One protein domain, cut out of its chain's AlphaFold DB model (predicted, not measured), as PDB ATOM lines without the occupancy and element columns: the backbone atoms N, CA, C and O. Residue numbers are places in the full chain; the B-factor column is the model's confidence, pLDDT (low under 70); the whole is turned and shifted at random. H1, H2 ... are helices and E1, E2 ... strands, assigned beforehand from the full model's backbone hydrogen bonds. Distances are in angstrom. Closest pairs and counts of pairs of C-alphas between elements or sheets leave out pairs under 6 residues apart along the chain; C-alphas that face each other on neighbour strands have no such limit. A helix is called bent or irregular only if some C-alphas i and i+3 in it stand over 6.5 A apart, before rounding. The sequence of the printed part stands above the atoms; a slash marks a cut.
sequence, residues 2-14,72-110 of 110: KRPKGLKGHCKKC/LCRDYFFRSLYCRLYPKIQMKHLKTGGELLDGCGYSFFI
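What this domain is: This is residues 2 to 14 and 72 to 110 of the 110 residues of an uncharacterized protein of Candidatus Melainabacteria bacterium GWF2_37_15 (UniProt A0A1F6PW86). A short ribbon of two antiparallel strands, E1 and E2, lies toward one end of an elongated, loop-rich shape. Two small helices are strung out along its length, H2 near E1 and H1 farther along, toward the end where residues 72 to 76 lie; residues 77 to 82 stick out. The 52 printed residues hold, in chain order, E1, H1, H2 and E2, with only 21 residues in these named elements, and the class is mixed, helices and strands. The whole is only just compact, close to loose, with a radius of gyration of the C-alphas of 11.8 A, and only just elongated, with spans of 37 by 19 by 14 A.

Where its parts are: Strand E1, residues 6 to 9, begins with C-alpha 6 at (-51.990, -2.359, 48.453) and is 10.5 A long. Helix H1 is residues 81 to 85, with C-alpha 81 at (-45.351, 1.067, 29.764). Helix H2, residues 88 to 95, is 10.8 A long and irregular: C-alphas 89 and 92 are 7.8 A apart. Strand E2, residues 106 to 109, ends with C-alpha 109 at (-48.840, -4.719, 52.626).

How they stand to each other: E1 and E2 are antiparallel neighbours at 142 degrees, with N 8 and O 107 3.0 A apart, within hydrogen-bond range. H2 and E1 are near each other, with 6 pairs of C-alphas within 10 A. H1 and H2 are close but not clearly touching; their closest C-alphas, of Tyr 82 and Ile 89, are 7.6 A apart. H1 and E2 are apart. Every O i to N i+4 pair is within hydrogen-bond range in H1, and 2 of 4 are in H2.

The domain as a whole: The C-alphas of Lys 2 and Arg 74 are the two farthest apart, 37.6 A. Residues 15 to 71 are not printed, and C-alphas 14 and 72 are 6.8 A apart across the cut. The link from H1 to H2 is tight and that from H2 to E2 short. The pLDDT is under 70 at residues 2 to 4 and 91 to 97, of which 91 to 95 belong to H2.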
ATOM      1  N   LYS A   2     -56.079 -12.570  54.720       58.62
ATOM      2  CA  LYS A   2     -56.326 -11.110  54.743       58.62
ATOM      3  C   LYS A   2     -56.101 -10.541  53.336       58.62
ATOM      4  O   LYS A   2     -55.063 -10.803  52.739       58.62
ATOM      5  N   ARG A   3     -57.066  -9.783  52.798       65.94
ATOM      6  CA  ARG A   3     -56.911  -9.101  51.500       65.94
ATOM      7  C   ARG A   3     -55.822  -8.021  51.618       65.94
ATOM      8  O   ARG A   3     -55.897  -7.230  52.557       65.94
ATOM      9  N   PRO A   4     -54.851  -7.946  50.693       69.38
ATOM     10  CA  PRO A   4     -53.813  -6.920  50.743       69.38
ATOM     11  C   PRO A   4     -54.420  -5.524  50.543       69.38
ATOM     12  O   PRO A   4     -55.222  -5.324  49.625       69.38
ATOM     13  N   LYS A   5     -54.028  -4.552  51.380       76.56
ATOM     14  CA  LYS A   5     -54.459  -3.145  51.250       76.56
ATOM     15  C   LYS A   5     -53.867  -2.489  50.008       76.56
ATOM     16  O   LYS A   5     -54.512  -1.653  49.381       76.56
ATOM     17  N   GLY A   6     -52.656  -2.885  49.631       78.38
ATOM     18  CA  GLY A   6     -51.990  -2.359  48.453       78.38
ATOM     19  C   GLY A   6     -50.678  -3.063  48.139       78.38
ATOM     20  O   GLY A   6     -50.320  -4.074  48.743       78.38
ATOM     21  N   LEU A   7     -49.977  -2.500  47.161       86.12
ATOM     22  CA  LEU A   7     -48.693  -2.979  46.677       86.12
ATOM     23  C   LEU A   7     -47.659  -1.858  46.795       86.12
ATOM     24  O   LEU A   7     -47.939  -0.715  46.429       86.12
ATOM     25  N   LYS A   8     -46.470  -2.188  47.291       88.88
ATOM     26  CA  LYS A   8     -45.323  -1.278  47.376       88.88
ATOM     27  C   LYS A   8     -44.101  -1.893  46.700       88.88
ATOM     28  O   LYS A   8     -44.086  -3.088  46.418       88.88
ATOM     29  N   GLY A   9     -43.084  -1.070  46.460       90.69
ATOM     30  CA  GLY A   9     -41.816  -1.500  45.873       90.69
ATOM     31  C   GLY A   9     -41.619  -1.053  44.427       90.69
ATOM     32  O   GLY A   9     -42.370  -0.232  43.898       90.69
ATOM     33  N   HIS A  10     -40.560  -1.565  43.810       90.50
ATOM     34  CA  HIS A  10     -40.142  -1.213  42.455       90.50
ATOM     35  C   HIS A  10     -39.382  -2.375  41.805       90.50
ATOM     36  O   HIS A  10     -38.904  -3.281  42.483       90.50
ATOM     37  N   CYS A  11     -39.250  -2.352  40.478       91.31
ATOM     38  CA  CYS A  11     -38.448  -3.338  39.756       91.31
ATOM     39  C   CYS A  11     -36.974  -3.296  40.203       91.31
ATOM     40  O   CYS A  11     -36.326  -2.255  40.103       91.31
ATOM     41  N   LYS A  12     -36.438  -4.444  40.637       91.50
ATOM     42  CA  LYS A  12     -35.035  -4.622  41.060       91.50
ATOM     43  C   LYS A  12     -34.070  -4.985  39.925       91.50
ATOM     44  O   LYS A  12     -32.905  -5.231  40.194       91.50
ATOM     45  N   LYS A  13     -34.539  -5.035  38.671       91.06
ATOM     46  CA  LYS A  13     -33.764  -5.534  37.515       91.06
ATOM     47  C   LYS A  13     -33.258  -6.977  37.701       91.06
ATOM     48  O   LYS A  13     -32.176  -7.306  37.245       91.06
ATOM     49  N   CYS A  14     -34.043  -7.828  38.365       90.00
ATOM     50  CA  CYS A  14     -33.688  -9.229  38.618       90.00
ATOM     51  C   CYS A  14     -33.971 -10.182  37.441       90.00
ATOM     52  O   CYS A  14     -33.639 -11.356  37.517       90.00
ATOM     53  N   LEU A  72     -30.244  -8.596  33.031       91.56
ATOM     54  CA  LEU A  72     -30.444  -7.154  33.026       91.56
ATOM     55  C   LEU A  72     -31.339  -6.724  31.864       91.56
ATOM     56  O   LEU A  72     -31.376  -7.322  30.795       91.56
ATOM     57  N   CYS A  73     -32.094  -5.647  32.073       92.81
ATOM     58  CA  CYS A  73     -32.870  -5.036  31.000       92.81
ATOM     59  C   CYS A  73     -32.000  -4.008  30.275       92.81
ATOM     60  O   CYS A  73     -31.683  -2.965  30.854       92.81
ATOM     61  N   ARG A  74     -31.673  -4.269  29.004       94.06
ATOM     62  CA  ARG A  74     -30.865  -3.361  28.171       94.06
ATOM     63  C   ARG A  74     -31.526  -1.988  27.983       94.06
ATOM     64  O   ARG A  74     -30.857  -0.965  27.985       94.06
ATOM     65  N   ASP A  75     -32.859  -1.964  27.924       91.38
ATOM     66  CA  ASP A  75     -33.662  -0.766  27.650       91.38
ATOM     67  C   ASP A  75     -34.337  -0.222  28.920       91.38
ATOM     68  O   ASP A  75     -35.414   0.362  28.847       91.38
ATOM     69  N   TYR A  76     -33.766  -0.423  30.116       91.94
ATOM     70  CA  TYR A  76     -34.483  -0.172  31.379       91.94
ATOM     71  C   TYR A  76     -35.092   1.235  31.485       91.94
ATOM     72  O   TYR A  76     -36.204   1.379  31.998       91.94
ATOM     73  N   PHE A  77     -34.394   2.269  31.009       91.25
ATOM     74  CA  PHE A  77     -34.896   3.645  31.034       91.25
ATOM     75  C   PHE A  77     -36.089   3.831  30.080       91.25
ATOM     76  O   PHE A  77     -37.136   4.346  30.475       91.25
ATOM     77  N   PHE A  78     -35.988   3.302  28.860       89.56
ATOM     78  CA  PHE A  78     -37.025   3.371  27.823       89.56
ATOM     79  C   PHE A  78     -37.987   2.175  27.824       89.56
ATOM     80  O   PHE A  78     -38.772   2.001  26.895       89.56
ATOM     81  N   ARG A  79     -37.963   1.360  28.886       91.00
ATOM     82  CA  ARG A  79     -38.765   0.139  28.983       91.00
ATOM     83  C   ARG A  79     -40.245   0.436  28.804       91.00
ATOM     84  O   ARG A  79     -40.734   1.485  29.240       91.00
ATOM     85  N   SER A  80     -40.951  -0.540  28.237       87.12
ATOM     86  CA  SER A  80     -42.367  -0.416  27.893       87.12
ATOM     87  C   SER A  80     -43.233   0.033  29.077       87.12
ATOM     88  O   SER A  80     -42.935  -0.240  30.247       87.12
ATOM     89  N   LEU A  81     -44.362   0.672  28.764       86.38
ATOM     90  CA  LEU A  81     -45.351   1.067  29.764       86.38
ATOM     91  C   LEU A  81     -45.821  -0.132  30.605       86.38
ATOM     92  O   LEU A  81     -45.978   0.004  31.813       86.38
ATOM     93  N   TYR A  82     -45.956  -1.320  30.013       83.62
ATOM     94  CA  TYR A  82     -46.353  -2.539  30.726       83.62
ATOM     95  C   TYR A  82     -45.336  -2.943  31.795       83.62
ATOM     96  O   TYR A  82     -45.721  -3.271  32.915       83.62
ATOM     97  N   CYS A  83     -44.038  -2.823  31.503       86.62
ATOM     98  CA  CYS A  83     -42.984  -3.056  32.490       86.62
ATOM     99  C   CYS A  83     -43.013  -2.014  33.622       86.62
ATOM    100  O   CYS A  83     -42.679  -2.330  34.759       86.62
ATOM    101  N   ARG A  84     -43.389  -0.762  33.327       87.38
ATOM    102  CA  ARG A  84     -43.514   0.310  34.335       87.38
ATOM    103  C   ARG A  84     -44.769   0.158  35.194       87.38
ATOM    104  O   ARG A  84     -44.744   0.500  36.372       87.38
ATOM    105  N   LEU A  85     -45.852  -0.342  34.602       85.06
ATOM    106  CA  LEU A  85     -47.125  -0.572  35.276       85.06
ATOM    107  C   LEU A  85     -47.192  -1.927  35.982       85.06
ATOM    108  O   LEU A  85     -48.123  -2.144  36.750       85.06
ATOM    109  N   TYR A  86     -46.246  -2.839  35.764       84.06
ATOM    110  CA  TYR A  86     -46.176  -4.076  36.534       84.06
ATOM    111  C   TYR A  86     -45.957  -3.782  38.035       84.06
ATOM    112  O   TYR A  86     -45.189  -2.878  38.374       84.06
ATOM    113  N   PRO A  87     -46.616  -4.516  38.951       80.94
ATOM    114  CA  PRO A  87     -47.656  -5.524  38.731       80.94
ATOM    115  C   PRO A  87     -49.084  -4.947  38.802       80.94
ATOM    116  O   PRO A  87     -50.049  -5.703  38.879       80.94
ATOM    117  N   LYS A  88     -49.263  -3.616  38.761       79.62
ATOM    118  CA  LYS A  88     -50.580  -2.952  38.864       79.62
ATOM    119  C   LYS A  88     -51.595  -3.482  37.845       79.62
ATOM    120  O   LYS A  88     -52.753  -3.693  38.191       79.62
ATOM    121  N   ILE A  89     -51.155  -3.753  36.618       72.25
ATOM    122  CA  ILE A  89     -51.996  -4.337  35.555       72.25
ATOM    123  C   ILE A  89     -52.511  -5.750  35.884       72.25
ATOM    124  O   ILE A  89     -53.548  -6.152  35.370       72.25
ATOM    125  N   GLN A  90     -51.835  -6.479  36.774       72.50
ATOM    126  CA  GLN A  90     -52.191  -7.836  37.205       72.50
ATOM    127  C   GLN A  90     -52.886  -7.853  38.577       72.50
ATOM    128  O   GLN A  90     -53.156  -8.919  39.127       72.50
ATOM    129  N   MET A  91     -53.231  -6.688  39.141       69.44
ATOM    130  CA  MET A  91     -53.774  -6.588  40.504       69.44
ATOM    131  C   MET A  91     -55.044  -7.403  40.726       69.44
ATOM    132  O   MET A  91     -55.289  -7.830  41.850       69.44
ATOM    133  N   LYS A  92     -55.858  -7.625  39.688       67.88
ATOM    134  CA  LYS A  92     -57.037  -8.488  39.804       67.88
ATOM    135  C   LYS A  92     -56.635  -9.928  40.141       67.88
ATOM    136  O   LYS A  92     -57.190 -10.472  41.085       67.88
ATOM    137  N   HIS A  93     -55.643 -10.482  39.441       69.06
ATOM    138  CA  HIS A  93     -55.128 -11.836  39.678       69.06
ATOM    139  C   HIS A  93     -54.434 -11.947  41.039       69.06
ATOM    140  O   HIS A  93     -54.703 -12.869  41.803       69.06
ATOM    141  N   LEU A  94     -53.630 -10.945  41.399       68.44
ATOM    142  CA  LEU A  94     -52.964 -10.886  42.702       68.44
ATOM    143  C   LEU A  94     -53.952 -10.810  43.880       68.44
ATOM    144  O   LEU A  94     -53.727 -11.388  44.938       68.44
ATOM    145  N   LYS A  95     -55.095 -10.134  43.708       65.50
ATOM    146  CA  LYS A  95     -56.156 -10.079  44.730       65.50
ATOM    147  C   LYS A  95     -56.954 -11.380  44.859       65.50
ATOM    148  O   LYS A  95     -57.633 -11.551  45.871       65.50
ATOM    149  N   THR A  96     -56.905 -12.259  43.859       64.38
ATOM    150  CA  THR A  96     -57.616 -13.548  43.837       64.38
ATOM    151  C   THR A  96     -56.708 -14.744  44.130       64.38
ATOM    152  O   THR A  96     -57.132 -15.869  43.908       64.38
ATOM    153  N   GLY A  97     -55.492 -14.514  44.641       65.12
ATOM    154  CA  GLY A  97     -54.569 -15.577  45.053       65.12
ATOM    155  C   GLY A  97     -53.330 -15.746  44.173       65.12
ATOM    156  O   GLY A  97     -52.563 -16.664  44.414       65.12
ATOM    157  N   GLY A  98     -53.110 -14.879  43.179       72.50
ATOM    158  CA  GLY A  98     -51.851 -14.856  42.434       72.50
ATOM    159  C   GLY A  98     -50.679 -14.386  43.300       72.50
ATOM    160  O   GLY A  98     -50.827 -13.471  44.115       72.50
ATOM    161  N   GLU A  99     -49.513 -14.980  43.083       77.31
ATOM    162  CA  GLU A  99     -48.289 -14.675  43.822       77.31
ATOM    163  C   GLU A  99     -47.372 -13.726  43.039       77.31
ATOM    164  O   GLU A  99     -47.464 -13.580  41.816       77.31
ATOM    165  N   LEU A 100     -46.498 -13.023  43.762       82.75
ATOM    166  CA  LEU A 100     -45.425 -12.250  43.143       82.75
ATOM    167  C   LEU A 100     -44.257 -13.188  42.852       82.75
ATOM    168  O   LEU A 100     -43.945 -14.046  43.667       82.75
ATOM    169  N   LEU A 101     -43.596 -12.986  41.715       82.62
ATOM    170  CA  LEU A 101     -42.438 -13.794  41.343       82.62
ATOM    171  C   LEU A 101     -41.287 -13.617  42.338       82.62
ATOM    172  O   LEU A 101     -41.001 -12.499  42.784       82.62
ATOM    173  N   ASP A 102     -40.567 -14.704  42.588       81.00
ATOM    174  CA  ASP A 102     -39.384 -14.693  43.439       81.00
ATOM    175  C   ASP A 102     -38.297 -13.744  42.924       81.00
ATOM    176  O   ASP A 102     -38.105 -13.510  41.721       81.00
ATOM    177  N   GLY A 103     -37.596 -13.132  43.879       81.12
ATOM    178  CA  GLY A 103     -36.570 -12.123  43.620       81.12
ATOM    179  C   GLY A 103     -37.115 -10.774  43.137       81.12
ATOM    180  O   GLY A 103     -36.343  -9.833  42.935       81.12
ATOM    181  N   CYS A 104     -38.433 -10.631  42.964       84.06
ATOM    182  CA  CYS A 104     -39.033  -9.364  42.583       84.06
ATOM    183  C   CYS A 104     -38.965  -8.327  43.721       84.06
ATOM    184  O   CYS A 104     -38.883  -8.643  44.906       84.06
ATOM    185  N   GLY A 105     -38.976  -7.040  43.365       88.00
ATOM    186  CA  GLY A 105     -38.893  -5.940  44.330       88.00
ATOM    187  C   GLY A 105     -40.231  -5.424  44.849       88.00
ATOM    188  O   GLY A 105     -40.241  -4.414  45.553       88.00
ATOM    189  N   TYR A 106     -41.338  -6.074  44.494       89.38
ATOM    190  CA  TYR A 106     -42.668  -5.713  44.975       89.38
ATOM    191  C   TYR A 106     -43.076  -6.579  46.161       89.38
ATOM    192  O   TYR A 106     -42.668  -7.729  46.277       89.38
ATOM    193  N   SER A 107     -43.912  -6.024  47.032       86.81
ATOM    194  CA  SER A 107     -44.527  -6.763  48.129       86.81
ATOM    195  C   SER A 107     -45.920  -6.234  48.437       86.81
ATOM    196  O   SER A 107     -46.233  -5.055  48.221       86.81
ATOM    197  N   PHE A 108     -46.767  -7.123  48.948       85.56
ATOM    198  CA  PHE A 108     -48.043  -6.730  49.523       85.56
ATOM    199  C   PHE A 108     -47.836  -6.117  50.902       85.56
ATOM    200  O   PHE A 108     -46.949  -6.516  51.657       85.56
ATOM    201  N   PHE A 109     -48.687  -5.161  51.248       81.56
ATOM    202  CA  PHE A 109     -48.840  -4.719  52.626       81.56
ATOM    203  C   PHE A 109     -50.301  -4.856  53.050       81.56
ATOM    204  O   PHE A 109     -51.225  -4.735  52.235       81.56
ATOM    205  N   ILE A 110     -50.478  -5.181  54.327       70.50
ATOM    206  CA  ILE A 110     -51.755  -5.539  54.955       70.50
ATOM    207  C   ILE A 110     -52.285  -4.367  55.774       70.50
ATOM    208  O   ILE A 110     -51.503  -3.531  56.266       70.50
TER     209      ILE A 110